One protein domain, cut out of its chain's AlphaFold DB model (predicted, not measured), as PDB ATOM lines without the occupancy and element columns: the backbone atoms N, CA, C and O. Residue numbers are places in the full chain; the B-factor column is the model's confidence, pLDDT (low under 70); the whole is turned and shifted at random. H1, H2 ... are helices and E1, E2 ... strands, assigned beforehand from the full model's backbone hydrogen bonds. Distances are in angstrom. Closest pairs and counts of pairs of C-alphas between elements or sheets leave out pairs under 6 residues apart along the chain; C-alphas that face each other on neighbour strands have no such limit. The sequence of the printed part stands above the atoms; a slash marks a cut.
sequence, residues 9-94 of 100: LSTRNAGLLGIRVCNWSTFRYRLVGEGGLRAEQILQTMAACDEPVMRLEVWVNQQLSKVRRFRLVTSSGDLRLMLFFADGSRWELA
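Overview. This is residues 9 to 94 of the 100 residues of the protein "META domain-containing protein" of Acidovorax valerianellae (UniProt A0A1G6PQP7). Two small antiparallel sheets of three strands meet at one place, where E3 and E4 begin, and spread from there like an open V; the single helix H1 covers one face of the first sheet, its last turn near the meeting place. The printed part has 86 residues, in the order E1, E2, E3, H1, E4, E5, E6. The sheet orders are E1 - E2 - E3 and E4 - E5 - E6, and the class is mixed, helices and strands. The whole is compact, with a radius of gyration of the C-alphas of 13.3 A and spans of 38 by 28 by 27 A.

Arrangement. Start at residues 9 to 10, which pair antiparallel with residues 18 to 19 of E1, residues 16 to 20. E1 forms a hairpin with E2, residues 24 to 31; N 17 and O 27 are 2.8 A apart, within hydrogen-bond range. E2 forms a hairpin with E3, residues 37 to 44, where N 28 and O 40 are 2.8 A apart. E1, E2 and E3 make a meander, each strand the antiparallel neighbour of the one before, in a strongly twisted sheet. H1, residues 51 to 64, is on this sheet at a height of 11.0 A, over E2 and along the strands, at 9 degrees to E2 on the local plane; with the sheet it makes two layers. Every O i to N i+4 pair in H1 is within hydrogen-bond range. The closest C-alphas of H1 and E3 are those of Leu 64 and Ala 39, 6.5 A apart. Next come E4, residues 67 to 75, E5, residues 78 to 85, and E6, residues 90 to 94, a second meander; N 71 and O 82 are 2.9 A apart, and N 83 and O 91 are 2.8 A apart. The closest C-alphas of E3 and E4 are those of Leu 37 and Arg 69, 4.9 A apart. H1 is also on the second sheet; its closest C-alpha pair with E5 is Gln 63 and Phe 85, 7.4 A. E1 and E6 are apart.

Along the chain. Find C-alpha 16 at (304.868, 237.671, 236.047), where E1 begins its 13.3 A. E2 is 22.2 A long and E3 20.3 A. Look for C-alpha 51 at (309.341, 213.647, 224.506); from there H1 runs 20.0 A to C-alpha 64. E4 is 23.5 A long, E5 22.5 A, and E6 runs 13.3 A to C-alpha 94 at (322.419, 234.838, 231.602).

Size, cuts and confidence. The C-alphas farthest apart are those of Ala 48 and Ser 76, 39.9 A. The printed part has no cut and no long link; the link from E3 to H1 is short, the others tight. Mean pLDDT of the printed part is 92.3, and residues 76 to 77 are under 70.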
ATOM      1  N   LEU A   9     313.736 232.769 230.455       84.69
ATOM      2  CA  LEU A   9     312.936 233.428 231.485       84.69
ATOM      3  C   LEU A   9     312.790 234.919 231.156       84.69
ATOM      4  O   LEU A   9     313.751 235.562 230.743       84.69
ATOM      5  N   SER A  10     311.593 235.474 231.343       83.06
ATOM      6  CA  SER A  10     311.311 236.892 231.092       83.06
ATOM      7  C   SER A  10     310.404 237.503 232.160       83.06
ATOM      8  O   SER A  10     309.518 236.829 232.675       83.06
ATOM      9  N   THR A  11     310.607 238.788 232.459       81.50
ATOM     10  CA  THR A  11     309.879 239.556 233.490       81.50
ATOM     11  C   THR A  11     309.125 240.751 232.892       81.50
ATOM     12  O   THR A  11     309.047 241.807 233.513       81.50
ATOM     13  N   ARG A  12     308.623 240.633 231.650       76.88
ATOM     14  CA  ARG A  12     308.049 241.770 230.891       76.88
ATOM     15  C   ARG A  12     306.911 242.486 231.618       76.88
ATOM     16  O   ARG A  12     306.772 243.693 231.489       76.88
ATOM     17  N   ASN A  13     306.122 241.734 232.378       77.44
ATOM     18  CA  ASN A  13     305.006 242.259 233.148       77.44
ATOM     19  C   ASN A  13     305.346 242.139 234.631       77.44
ATOM     20  O   ASN A  13     305.708 241.055 235.095       77.44
ATOM     21  N   ALA A  14     305.212 243.238 235.375       81.50
ATOM     22  CA  ALA A  14     305.464 243.241 236.810       81.50
ATOM     23  C   ALA A  14     304.657 242.129 237.502       81.50
ATOM     24  O   ALA A  14     303.449 241.995 237.300       81.50
ATOM     25  N   GLY A  15     305.338 241.301 238.298       88.81
ATOM     26  CA  GLY A  15     304.714 240.177 239.000       88.81
ATOM     27  C   GLY A  15     304.483 238.918 238.155       88.81
ATOM     28  O   GLY A  15     303.950 237.949 238.694       88.81
ATOM     29  N   LEU A  16     304.901 238.878 236.882       92.81
ATOM     30  CA  LEU A  16     304.868 237.671 236.047       92.81
ATOM     31  C   LEU A  16     306.266 237.234 235.583       92.81
ATOM     32  O   LEU A  16     307.080 238.052 235.159       92.81
ATOM     33  N   LEU A  17     306.513 235.923 235.622       92.81
ATOM     34  CA  LEU A  17     307.637 235.266 234.955       92.81
ATOM     35  C   LEU A  17     307.092 234.443 233.789       92.81
ATOM     36  O   LEU A  17     306.231 233.588 233.985       92.81
ATOM     37  N   GLY A  18     307.595 234.686 232.585       92.38
ATOM     38  CA  GLY A  18     307.349 233.827 231.429       92.38
ATOM     39  C   GLY A  18     308.512 232.866 231.229       92.38
ATOM     40  O   GLY A  18     309.652 233.329 231.171       92.38
ATOM     41  N   ILE A  19     308.227 231.571 231.094       92.62
ATOM     42  CA  ILE A  19     309.181 230.546 230.666       92.62
ATOM     43  C   ILE A  19     308.776 230.010 229.299       92.62
ATOM     44  O   ILE A  19     307.595 229.767 229.048       92.62
ATOM     45  N   ARG A  20     309.764 229.753 228.442       92.12
ATOM     46  CA  ARG A  20     309.567 228.965 227.225       92.12
ATOM     47  C   ARG A  20     310.563 227.815 227.157       92.12
ATOM     48  O   ARG A  20     311.764 228.069 227.229       92.12
ATOM     49  N   VAL A  21     310.046 226.594 226.999       92.56
ATOM     50  CA  VAL A  21     310.815 225.392 226.630       92.56
ATOM     51  C   VAL A  21     310.235 224.828 225.330       92.56
ATOM     52  O   VAL A  21     310.756 225.138 224.262       92.56
ATOM     53  N   CYS A  22     309.110 224.109 225.404       91.94
ATOM     54  CA  CYS A  22     308.242 223.800 224.263       91.94
ATOM     55  C   CYS A  22     307.047 224.763 224.267       91.94
ATOM     56  O   CYS A  22     306.846 225.570 223.356       91.94
ATOM     57  N   ASN A  23     306.307 224.722 225.369       93.62
ATOM     58  CA  ASN A  23     305.182 225.559 225.706       93.62
ATOM     59  C   ASN A  23     305.614 226.864 226.355       93.62
ATOM     60  O   ASN A  23     306.693 226.999 226.944       93.62
ATOM     61  N   TRP A  24     304.711 227.832 226.270       93.31
ATOM     62  CA  TRP A  24     304.771 229.021 227.095       93.31
ATOM     63  C   TRP A  24     304.148 228.711 228.453       93.31
ATOM     64  O   TRP A  24     302.981 228.324 228.523       93.31
ATOM     65  N   SER A  25     304.916 228.896 229.522       95.19
ATOM     66  CA  SER A  25     304.437 228.795 230.900       95.19
ATOM     67  C   SER A  25     304.515 230.163 231.563       95.19
ATOM     68  O   SER A  25     305.558 230.815 231.532       95.19
ATOM     69  N   THR A  26     303.424 230.599 232.184       95.62
ATOM     70  CA  THR A  26     303.385 231.850 232.942       95.62
ATOM     71  C   THR A  26     303.292 231.532 234.423       95.62
ATOM     72  O   THR A  26     302.435 230.761 234.855       95.62
ATOM     73  N   PHE A  27     304.146 232.179 235.203       96.62
ATOM     74  CA  PHE A  27     304.142 232.139 236.653       96.62
ATOM     75  C   PHE A  27     303.814 233.521 237.191       96.62
ATOM     76  O   PHE A  27     304.328 234.522 236.695       96.62
ATOM     77  N   ARG A  28     303.019 233.586 238.254       96.00
ATOM     78  CA  ARG A  28     302.974 234.761 239.117       96.00
ATOM     79  C   ARG A  28     304.145 234.682 240.086       96.00
ATOM     80  O   ARG A  28     304.316 233.655 240.739       96.00
ATOM     81  N   TYR A  29     304.923 235.754 240.213       94.56
ATOM     82  CA  TYR A  29     305.959 235.842 241.237       94.56
ATOM     83  C   TYR A  29     305.675 236.925 242.268       94.56
ATOM     84  O   TYR A  29     305.051 237.946 241.988       94.56
ATOM     85  N   ARG A  30     306.162 236.685 243.483       94.69
ATOM     86  CA  ARG A  30     306.162 237.649 244.582       94.69
ATOM     87  C   ARG A  30     307.541 237.686 245.217       94.69
ATOM     88  O   ARG A  30     308.146 236.636 245.444       94.69
ATOM     89  N   LEU A  31     308.011 238.891 245.514       93.25
ATOM     90  CA  LEU A  31     309.189 239.094 246.347       93.25
ATOM     91  C   LEU A  31     308.768 238.964 247.814       93.25
ATOM     92  O   LEU A  31     307.706 239.456 248.194       93.25
ATOM     93  N   VAL A  32     309.558 238.257 248.620       92.56
ATOM     94  CA  VAL A  32     309.231 237.987 250.029       92.56
ATOM     95  C   VAL A  32     310.448 238.284 250.890       92.56
ATOM     96  O   VAL A  32     311.385 237.492 250.924       92.56
ATOM     97  N   GLY A  33     310.428 239.417 251.589       90.50
ATOM     98  CA  GLY A  33     311.605 239.910 252.302       90.50
ATOM     99  C   GLY A  33     312.775 240.207 251.360       90.50
ATOM    100  O   GLY A  33     312.620 240.282 250.138       90.50
ATOM    101  N   GLU A  34     313.962 240.374 251.929       90.38
ATOM    102  CA  GLU A  34     315.168 240.657 251.157       90.38
ATOM    103  C   GLU A  34     315.660 239.402 250.418       90.38
ATOM    104  O   GLU A  34     315.920 238.357 251.017       90.38
ATOM    105  N   GLY A  35     315.749 239.483 249.087       90.31
ATOM    106  CA  GLY A  35     316.238 238.393 248.234       90.31
ATOM    107  C   GLY A  35     315.331 237.159 248.152       90.31
ATOM    108  O   GLY A  35     315.699 236.180 247.499       90.31
ATOM    109  N   GLY A  36     314.154 237.160 248.786       96.38
ATOM    110  CA  GLY A  36     313.202 236.056 248.701       96.38
ATOM    111  C   GLY A  36     312.317 236.141 247.461       96.38
ATOM    112  O   GLY A  36     311.866 237.216 247.069       96.38
ATOM    113  N   LEU A  37     312.044 234.986 246.857       95.81
ATOM    114  CA  LEU A  37     311.193 234.845 245.676       95.81
ATOM    115  C   LEU A  37     310.245 233.663 245.864       95.81
ATOM    116  O   LEU A  37     310.651 232.586 246.304       95.81
ATOM    117  N   ARG A  38     308.981 233.859 245.498       96.56
ATOM    118  CA  ARG A  38     307.980 232.804 245.324       96.56
ATOM    119  C   ARG A  38     307.461 232.876 243.905       96.56
ATOM    120  O   ARG A  38     307.147 233.973 243.458       96.56
ATOM    121  N   ALA A  39     307.344 231.734 243.242       96.00
ATOM    122  CA  ALA A  39     306.733 231.620 241.928       96.00
ATOM    123  C   ALA A  39     305.631 230.559 241.978       96.00
ATOM    124  O   ALA A  39     305.803 229.512 242.597       96.00
ATOM    125  N   GLU A  40     304.507 230.850 241.341       96.50
ATOM    126  CA  GLU A  40     303.351 229.966 241.239       96.50
ATOM    127  C   GLU A  40     302.910 229.932 239.783       96.50
ATOM    128  O   GLU A  40     302.672 230.982 239.185       96.50
ATOM    129  N   GLN A  41     302.837 228.741 239.199       95.88
ATOM    130  CA  GLN A  41     302.389 228.583 237.823       95.88
ATOM    131  C   GLN A  41     300.901 228.923 237.717       95.88
ATOM    132  O   GLN A  41     300.100 228.434 238.507       95.88
ATOM    133  N   ILE A  42     300.529 229.746 236.737       96.19
ATOM    134  CA  ILE A  42     299.134 230.170 236.528       96.19
ATOM    135  C   ILE A  42     298.583 229.791 235.152       96.19
ATOM    136  O   ILE A  42     297.372 229.762 234.970       96.19
ATOM    137  N   LEU A  43     299.454 229.530 234.175       94.88
ATOM    138  CA  LEU A  43     299.061 229.177 232.812       94.88
ATOM    139  C   LEU A  43     300.166 228.359 232.137       94.88
ATOM    140  O   LEU A  43     301.352 228.599 232.378       94.88
ATOM    141  N   GLN A  44     299.775 227.448 231.247       95.31
ATOM    142  CA  GLN A  44     300.662 226.760 230.311       95.31
ATOM    143  C   GLN A  44     299.926 226.510 228.992       95.31
ATOM    144  O   GLN A  44     298.737 226.195 229.003       95.31
ATOM    145  N   THR A  45     300.609 226.657 227.857       94.75
ATOM    146  CA  THR A  45     300.080 226.203 226.558       94.75
ATOM    147  C   THR A  45     300.183 224.678 226.422       94.75
ATOM    148  O   THR A  45     300.843 224.029 227.225       94.75
ATOM    149  N   MET A  46     299.541 224.085 225.412       94.44
ATOM    150  CA  MET A  46     299.497 222.623 225.226       94.44
ATOM    151  C   MET A  46     299.935 222.185 223.819       94.44
ATOM    152  O   MET A  46     299.264 221.404 223.151       94.44
ATOM    153  N   ALA A  47     301.049 222.727 223.337       92.06
ATOM    154  CA  ALA A  47     301.737 222.239 222.154       92.06
ATOM    155  C   ALA A  47     302.400 220.884 222.434       92.06
ATOM    156  O   ALA A  47     302.881 220.625 223.541       92.06
ATOM    157  N   ALA A  48     302.454 220.052 221.396       90.75
ATOM    158  CA  ALA A  48     303.239 218.830 221.385       90.75
ATOM    159  C   ALA A  48     304.645 219.124 220.843       90.75
ATOM    160  O   ALA A  48     304.795 219.751 219.794       90.75
ATOM    161  N   CYS A  49     305.659 218.644 221.554       91.88
ATOM    162  CA  CYS A  49     307.053 218.615 221.123       91.88
ATOM    163  C   CYS A  49     307.628 217.221 221.395       91.88
ATOM    164  O   CYS A  49     306.966 216.386 222.012       91.88
ATOM    165  N   ASP A  50     308.875 216.987 220.992       94.50
ATOM    166  CA  ASP A  50     309.564 215.733 221.282       94.50
ATOM    167  C   ASP A  50     309.585 215.425 222.789       94.50
ATOM    168  O   ASP A  50     309.817 216.299 223.632       94.50
ATOM    169  N   GLU A  51     309.408 214.149 223.127       93.25
ATOM    170  CA  GLU A  51     309.341 213.647 224.506       93.25
ATOM    171  C   GLU A  51     310.475 214.130 225.437       93.25
ATOM    172  O   GLU A  51     310.214 214.469 226.597       93.25
ATOM    173  N   PRO A  52     311.751 214.211 225.006       94.06
ATOM    174  CA  PRO A  52     312.807 214.774 225.848       94.06
ATOM    175  C   PRO A  52     312.573 216.248 226.220       94.06
ATOM    176  O   PRO A  52     312.858 216.645 227.349       94.06
ATOM    177  N   VAL A  53     312.027 217.050 225.301       93.19
ATOM    178  CA  VAL A  53     311.737 218.476 225.525       93.19
ATOM    179  C   VAL A  53     310.562 218.630 226.484       93.19
ATOM    180  O   VAL A  53     310.623 219.443 227.405       93.19
ATOM    181  N   MET A  54     309.525 217.808 226.318       94.00
ATOM    182  CA  MET A  54     308.374 217.787 227.220       94.00
ATOM    183  C   MET A  54     308.779 217.396 228.648       94.00
ATOM    184  O   MET A  54     308.367 218.045 229.610       94.00
ATOM    185  N   ARG A  55     309.659 216.399 228.815       94.19
ATOM    186  CA  ARG A  55     310.204 216.035 230.137       94.19
ATOM    187  C   ARG A  55     311.020 217.160 230.771       94.19
ATOM    188  O   ARG A  55     310.876 217.410 231.968       94.19
ATOM    189  N   LEU A  56     311.844 217.853 229.979       93.81
ATOM    190  CA  LEU A  56     312.579 219.028 230.449       93.81
ATOM    191  C   LEU A  56     311.617 220.129 230.910       93.81
ATOM    192  O   LEU A  56     311.822 220.709 231.970       93.81
ATOM    193  N   GLU A  57     310.556 220.394 230.151       94.75
ATOM    194  CA  GLU A  57     309.548 221.393 230.501       94.75
ATOM    195  C   GLU A  57     308.851 221.087 231.828       94.75
ATOM    196  O   GLU A  57     308.759 221.963 232.690       94.75
ATOM    197  N   VAL A  58     308.415 219.839 232.026       94.75
ATOM    198  CA  VAL A  58     307.806 219.402 233.289       94.75
ATOM    199  C   VAL A  58     308.769 219.625 234.454       94.75
ATOM    200  O   VAL A  58     308.377 220.193 235.475       94.75
ATOM    201  N   TRP A  59     310.038 219.237 234.296       94.75
ATOM    202  CA  TRP A  59     311.052 219.441 235.330       94.75
ATOM    203  C   TRP A  59     311.282 220.929 235.626       94.75
ATOM    204  O   TRP A  59     311.283 221.325 236.791       94.75
ATOM    205  N   VAL A  60     311.409 221.765 234.591       94.56
ATOM    206  CA  VAL A  60     311.602 223.215 234.743       94.56
ATOM    207  C   VAL A  60     310.428 223.842 235.499       94.56
ATOM    208  O   VAL A  60     310.642 224.591 236.454       94.56
ATOM    209  N   ASN A  61     309.192 223.512 235.123       95.06
ATOM    210  CA  ASN A  61     307.999 224.075 235.753       95.06
ATOM    211  C   ASN A  61     307.869 223.651 237.222       95.06
ATOM    212  O   ASN A  61     307.628 224.487 238.098       95.06
ATOM    213  N   GLN A  62     308.099 222.369 237.516       95.50
ATOM    214  CA  GLN A  62     308.097 221.859 238.889       95.50
ATOM    215  C   GLN A  62     309.193 222.500 239.738       95.50
ATOM    216  O   GLN A  62     308.971 222.792 240.916       95.50
ATOM    217  N   GLN A  63     310.374 222.712 239.161       96.31
ATOM    218  CA  GLN A  63     311.491 223.298 239.880       96.31
ATOM    219  C   GLN A  63     311.276 224.787 240.143       96.31
ATOM    220  O   GLN A  63     311.516 225.236 241.265       96.31
ATOM    221  N   LEU A  64     310.743 225.550 239.180       95.62
ATOM    222  CA  LEU A  64     310.508 226.979 239.384       95.62
ATOM    223  C   LEU A  64     309.515 227.248 240.524       95.62
ATOM    224  O   LEU A  64     309.759 228.136 241.341       95.62
ATOM    225  N   SER A  65     308.477 226.421 240.673       95.88
ATOM    226  CA  SER A  65     307.538 226.487 241.807       95.88
ATOM    227  C   SER A  65     308.204 226.280 243.181       95.88
ATOM    228  O   SER A  65     307.643 226.646 244.215       95.88
ATOM    229  N   LYS A  66     309.422 225.722 243.228       97.19
ATOM    230  CA  LYS A  66     310.204 225.515 244.461       97.19
ATOM    231  C   LYS A  66     311.196 226.640 244.748       97.19
ATOM    232  O   LYS A  66     311.945 226.536 245.728       97.19
ATOM    233  N   VAL A  67     311.239 227.695 243.930       97.56
ATOM    234  CA  VAL A  67     312.165 228.814 244.139       97.56
ATOM    235  C   VAL A  67     311.905 229.483 245.490       97.56
ATOM    236  O   VAL A  67     310.764 229.602 245.956       97.56
ATOM    237  N   ARG A  68     312.990 229.851 246.178       97.19
ATOM    238  CA  ARG A  68     312.929 230.452 247.520       97.19
ATOM    239  C   ARG A  68     313.671 231.768 247.592       97.19
ATOM    240  O   ARG A  68     313.229 232.659 248.313       97.19
ATOM    241  N   ARG A  69     314.784 231.883 246.874       96.88
ATOM    242  CA  ARG A  69     315.599 233.093 246.840       96.88
ATOM    243  C   ARG A  69     316.072 233.374 245.429       96.88
ATOM    244  O   ARG A  69     316.162 232.461 244.607       96.88
ATOM    245  N   PHE A  70     316.415 234.625 245.190       95.06
ATOM    246  CA  PHE A  70     317.085 235.057 243.980       95.06
ATOM    247  C   PHE A  70     318.250 235.982 244.324       95.06
ATOM    248  O   PHE A  70     318.300 236.584 245.398       95.06
ATOM    249  N   ARG A  71     319.192 236.099 243.394       94.62
ATOM    250  CA  ARG A  71     320.208 237.148 243.393       94.62
ATOM    251  C   ARG A  71     320.362 237.650 241.970       94.62
ATOM    252  O   ARG A  71     320.523 236.850 241.053       94.62
ATOM    253  N   LEU A  72     320.315 238.965 241.808       90.44
ATOM    254  CA  LEU A  72     320.661 239.616 240.555       90.44
ATOM    255  C   LEU A  72     322.094 240.126 240.674       90.44
ATOM    256  O   LEU A  72     322.400 240.885 241.590       90.44
ATOM    257  N   VAL A  73     322.969 239.667 239.787       90.75
ATOM    258  CA  VAL A  73     324.345 240.153 239.692       90.75
ATOM    259  C   VAL A  73     324.453 240.983 238.427       90.75
ATOM    260  O   VAL A  73     324.152 240.502 237.336       90.75
ATOM    261  N   THR A  74     324.869 242.232 238.596       85.88
ATOM    262  CA  THR A  74     325.152 243.174 237.515       85.88
ATOM    263  C   THR A  74     326.614 243.577 237.626       85.88
ATOM    264  O   THR A  74     326.979 244.284 238.563       85.88
ATOM    265  N   SER A  75     327.462 243.114 236.711       79.94
ATOM    266  CA  SER A  75     328.880 243.491 236.677       79.94
ATOM    267  C   SER A  75     329.305 243.730 235.239       79.94
ATOM    268  O   SER A  75     329.210 242.824 234.425       79.94
ATOM    269  N   SER A  76     329.780 244.936 234.924       69.88
ATOM    270  CA  SER A  76     330.460 245.260 233.658       69.88
ATOM    271  C   SER A  76     329.777 244.744 232.376       69.88
ATOM    272  O   SER A  76     330.448 244.258 231.473       69.88
ATOM    273  N   GLY A  77     328.445 244.845 232.291       69.25
ATOM    274  CA  GLY A  77     327.660 244.395 231.128       69.25
ATOM    275  C   GLY A  77     327.091 242.977 231.236       69.25
ATOM    276  O   GLY A  77     326.163 242.651 230.499       69.25
ATOM    277  N   ASP A  78     327.548 242.179 232.203       83.00
ATOM    278  CA  ASP A  78     326.969 240.876 232.510       83.00
ATOM    279  C   ASP A  78     325.809 241.019 233.499       83.00
ATOM    280  O   ASP A  78     325.969 241.474 234.638       83.00
ATOM    281  N   LEU A  79     324.629 240.584 233.058       88.94
ATOM    282  CA  LEU A  79     323.445 240.411 233.888       88.94
ATOM    283  C   LEU A  79     323.271 238.916 234.162       88.94
ATOM    284  O   LEU A  79     323.041 238.137 233.241       88.94
ATOM    285  N   ARG A  80     323.364 238.496 235.422       92.25
ATOM    286  CA  ARG A  80     323.131 237.102 235.828       92.25
ATOM    287  C   ARG A  80     322.005 237.053 236.848       92.25
ATOM    288  O   ARG A  80     322.076 237.702 237.892       92.25
ATOM    289  N   LEU A  81     320.980 236.255 236.568       92.19
ATOM    290  CA  LEU A  81     319.948 235.906 237.538       92.19
ATOM    291  C   LEU A  81     320.279 234.544 238.138       92.19
ATOM    292  O   LEU A  81     320.253 233.525 237.450       92.19
ATOM    293  N   MET A  82     320.560 234.525 239.435       95.56
ATOM    294  CA  MET A  82     320.716 233.295 240.198       95.56
ATOM    295  C   MET A  82     319.415 232.987 240.934       95.56
ATOM    296  O   MET A  82     318.914 233.829 241.679       95.56
ATOM    297  N   LEU A  83     318.889 231.778 240.764       96.50
ATOM    298  CA  LEU A  83     317.733 231.263 241.494       96.50
ATOM    299  C   LEU A  83     318.183 230.159 242.445       96.50
ATOM    300  O   LEU A  83     318.961 229.290 242.057       96.50
ATOM    301  N   PHE A  84     317.678 230.183 243.674       97.62
ATOM    302  CA  PHE A  84     317.986 229.192 244.702       97.62
ATOM    303  C   PHE A  84     316.703 228.487 245.135       97.62
ATOM    304  O   PHE A  84     315.714 229.135 245.511       97.62
ATOM    305  N   PHE A  85     316.734 227.159 245.101       97.75
ATOM    306  CA  PHE A  85     315.565 226.309 245.297       97.75
ATOM    307  C   PHE A  85     315.559 225.646 246.673       97.75
ATOM    308  O   PHE A  85     316.558 225.626 247.391       97.75
ATOM    309  N   ALA A  86     314.393 225.128 247.064       93.94
ATOM    310  CA  ALA A  86     314.195 224.486 248.364       93.94
ATOM    311  C   ALA A  86     315.045 223.219 248.565       93.94
ATOM    312  O   ALA A  86     315.362 222.883 249.699       93.94
ATOM    313  N   ASP A  87     315.415 222.543 247.479       94.56
ATOM    314  CA  ASP A  87     316.257 221.341 247.483       94.56
ATOM    315  C   ASP A  87     317.765 221.650 247.506       94.56
ATOM    316  O   ASP A  87     318.586 220.744 247.399       94.56
ATOM    317  N   GLY A  88     318.143 222.927 247.626       95.12
ATOM    318  CA  GLY A  88     319.536 223.371 247.627       95.12
ATOM    319  C   GLY A  88     320.154 223.530 246.236       95.12
ATOM    320  O   GLY A  88     321.259 224.065 246.129       95.12
ATOM    321  N   SER A  89     319.454 223.140 245.165       96.12
ATOM    322  CA  SER A  89     319.920 223.395 243.803       96.12
ATOM    323  C   SER A  89     319.908 224.894 243.476       96.12
ATOM    324  O   SER A  89     319.248 225.713 244.136       96.12
ATOM    325  N   ARG A  90     320.652 225.260 242.428       96.31
ATOM    326  CA  ARG A  90     320.715 226.627 241.910       96.31
ATOM    327  C   ARG A  90     320.653 226.644 240.394       96.31
ATOM    328  O   ARG A  90     321.267 225.797 239.749       96.31
ATOM    329  N   TRP A  91     319.975 227.641 239.843       95.06
ATOM    330  CA  TRP A  91     320.062 227.974 238.424       95.06
ATOM    331  C   TRP A  91     320.760 229.305 238.265       95.06
ATOM    332  O   TRP A  91     320.542 230.223 239.052       95.06
ATOM    333  N   GLU A  92     321.575 229.402 237.228       94.00
ATOM    334  CA  GLU A  92     322.219 230.636 236.823       94.00
ATOM    335  C   GLU A  92     321.818 230.924 235.382       94.00
ATOM    336  O   GLU A  92     322.050 230.118 234.483       94.00
ATOM    337  N   LEU A  93     321.153 232.056 235.188       90.88
ATOM    338  CA  LEU A  93     320.580 232.461 233.917       90.88
ATOM    339  C   LEU A  93     321.305 233.719 233.454       90.88
ATOM    340  O   LEU A  93     321.290 234.739 234.150       90.88
ATOM    341  N   ALA A  94     321.930 233.649 232.281       90.50
ATOM    342  CA  ALA A  94     322.419 234.838 231.602       90.50
ATOM    343  C   ALA A  94     321.216 235.680 231.157       90.50
ATOM    344  O   ALA A  94     320.298 235.189 230.497       90.50
TER     345      ALA A  94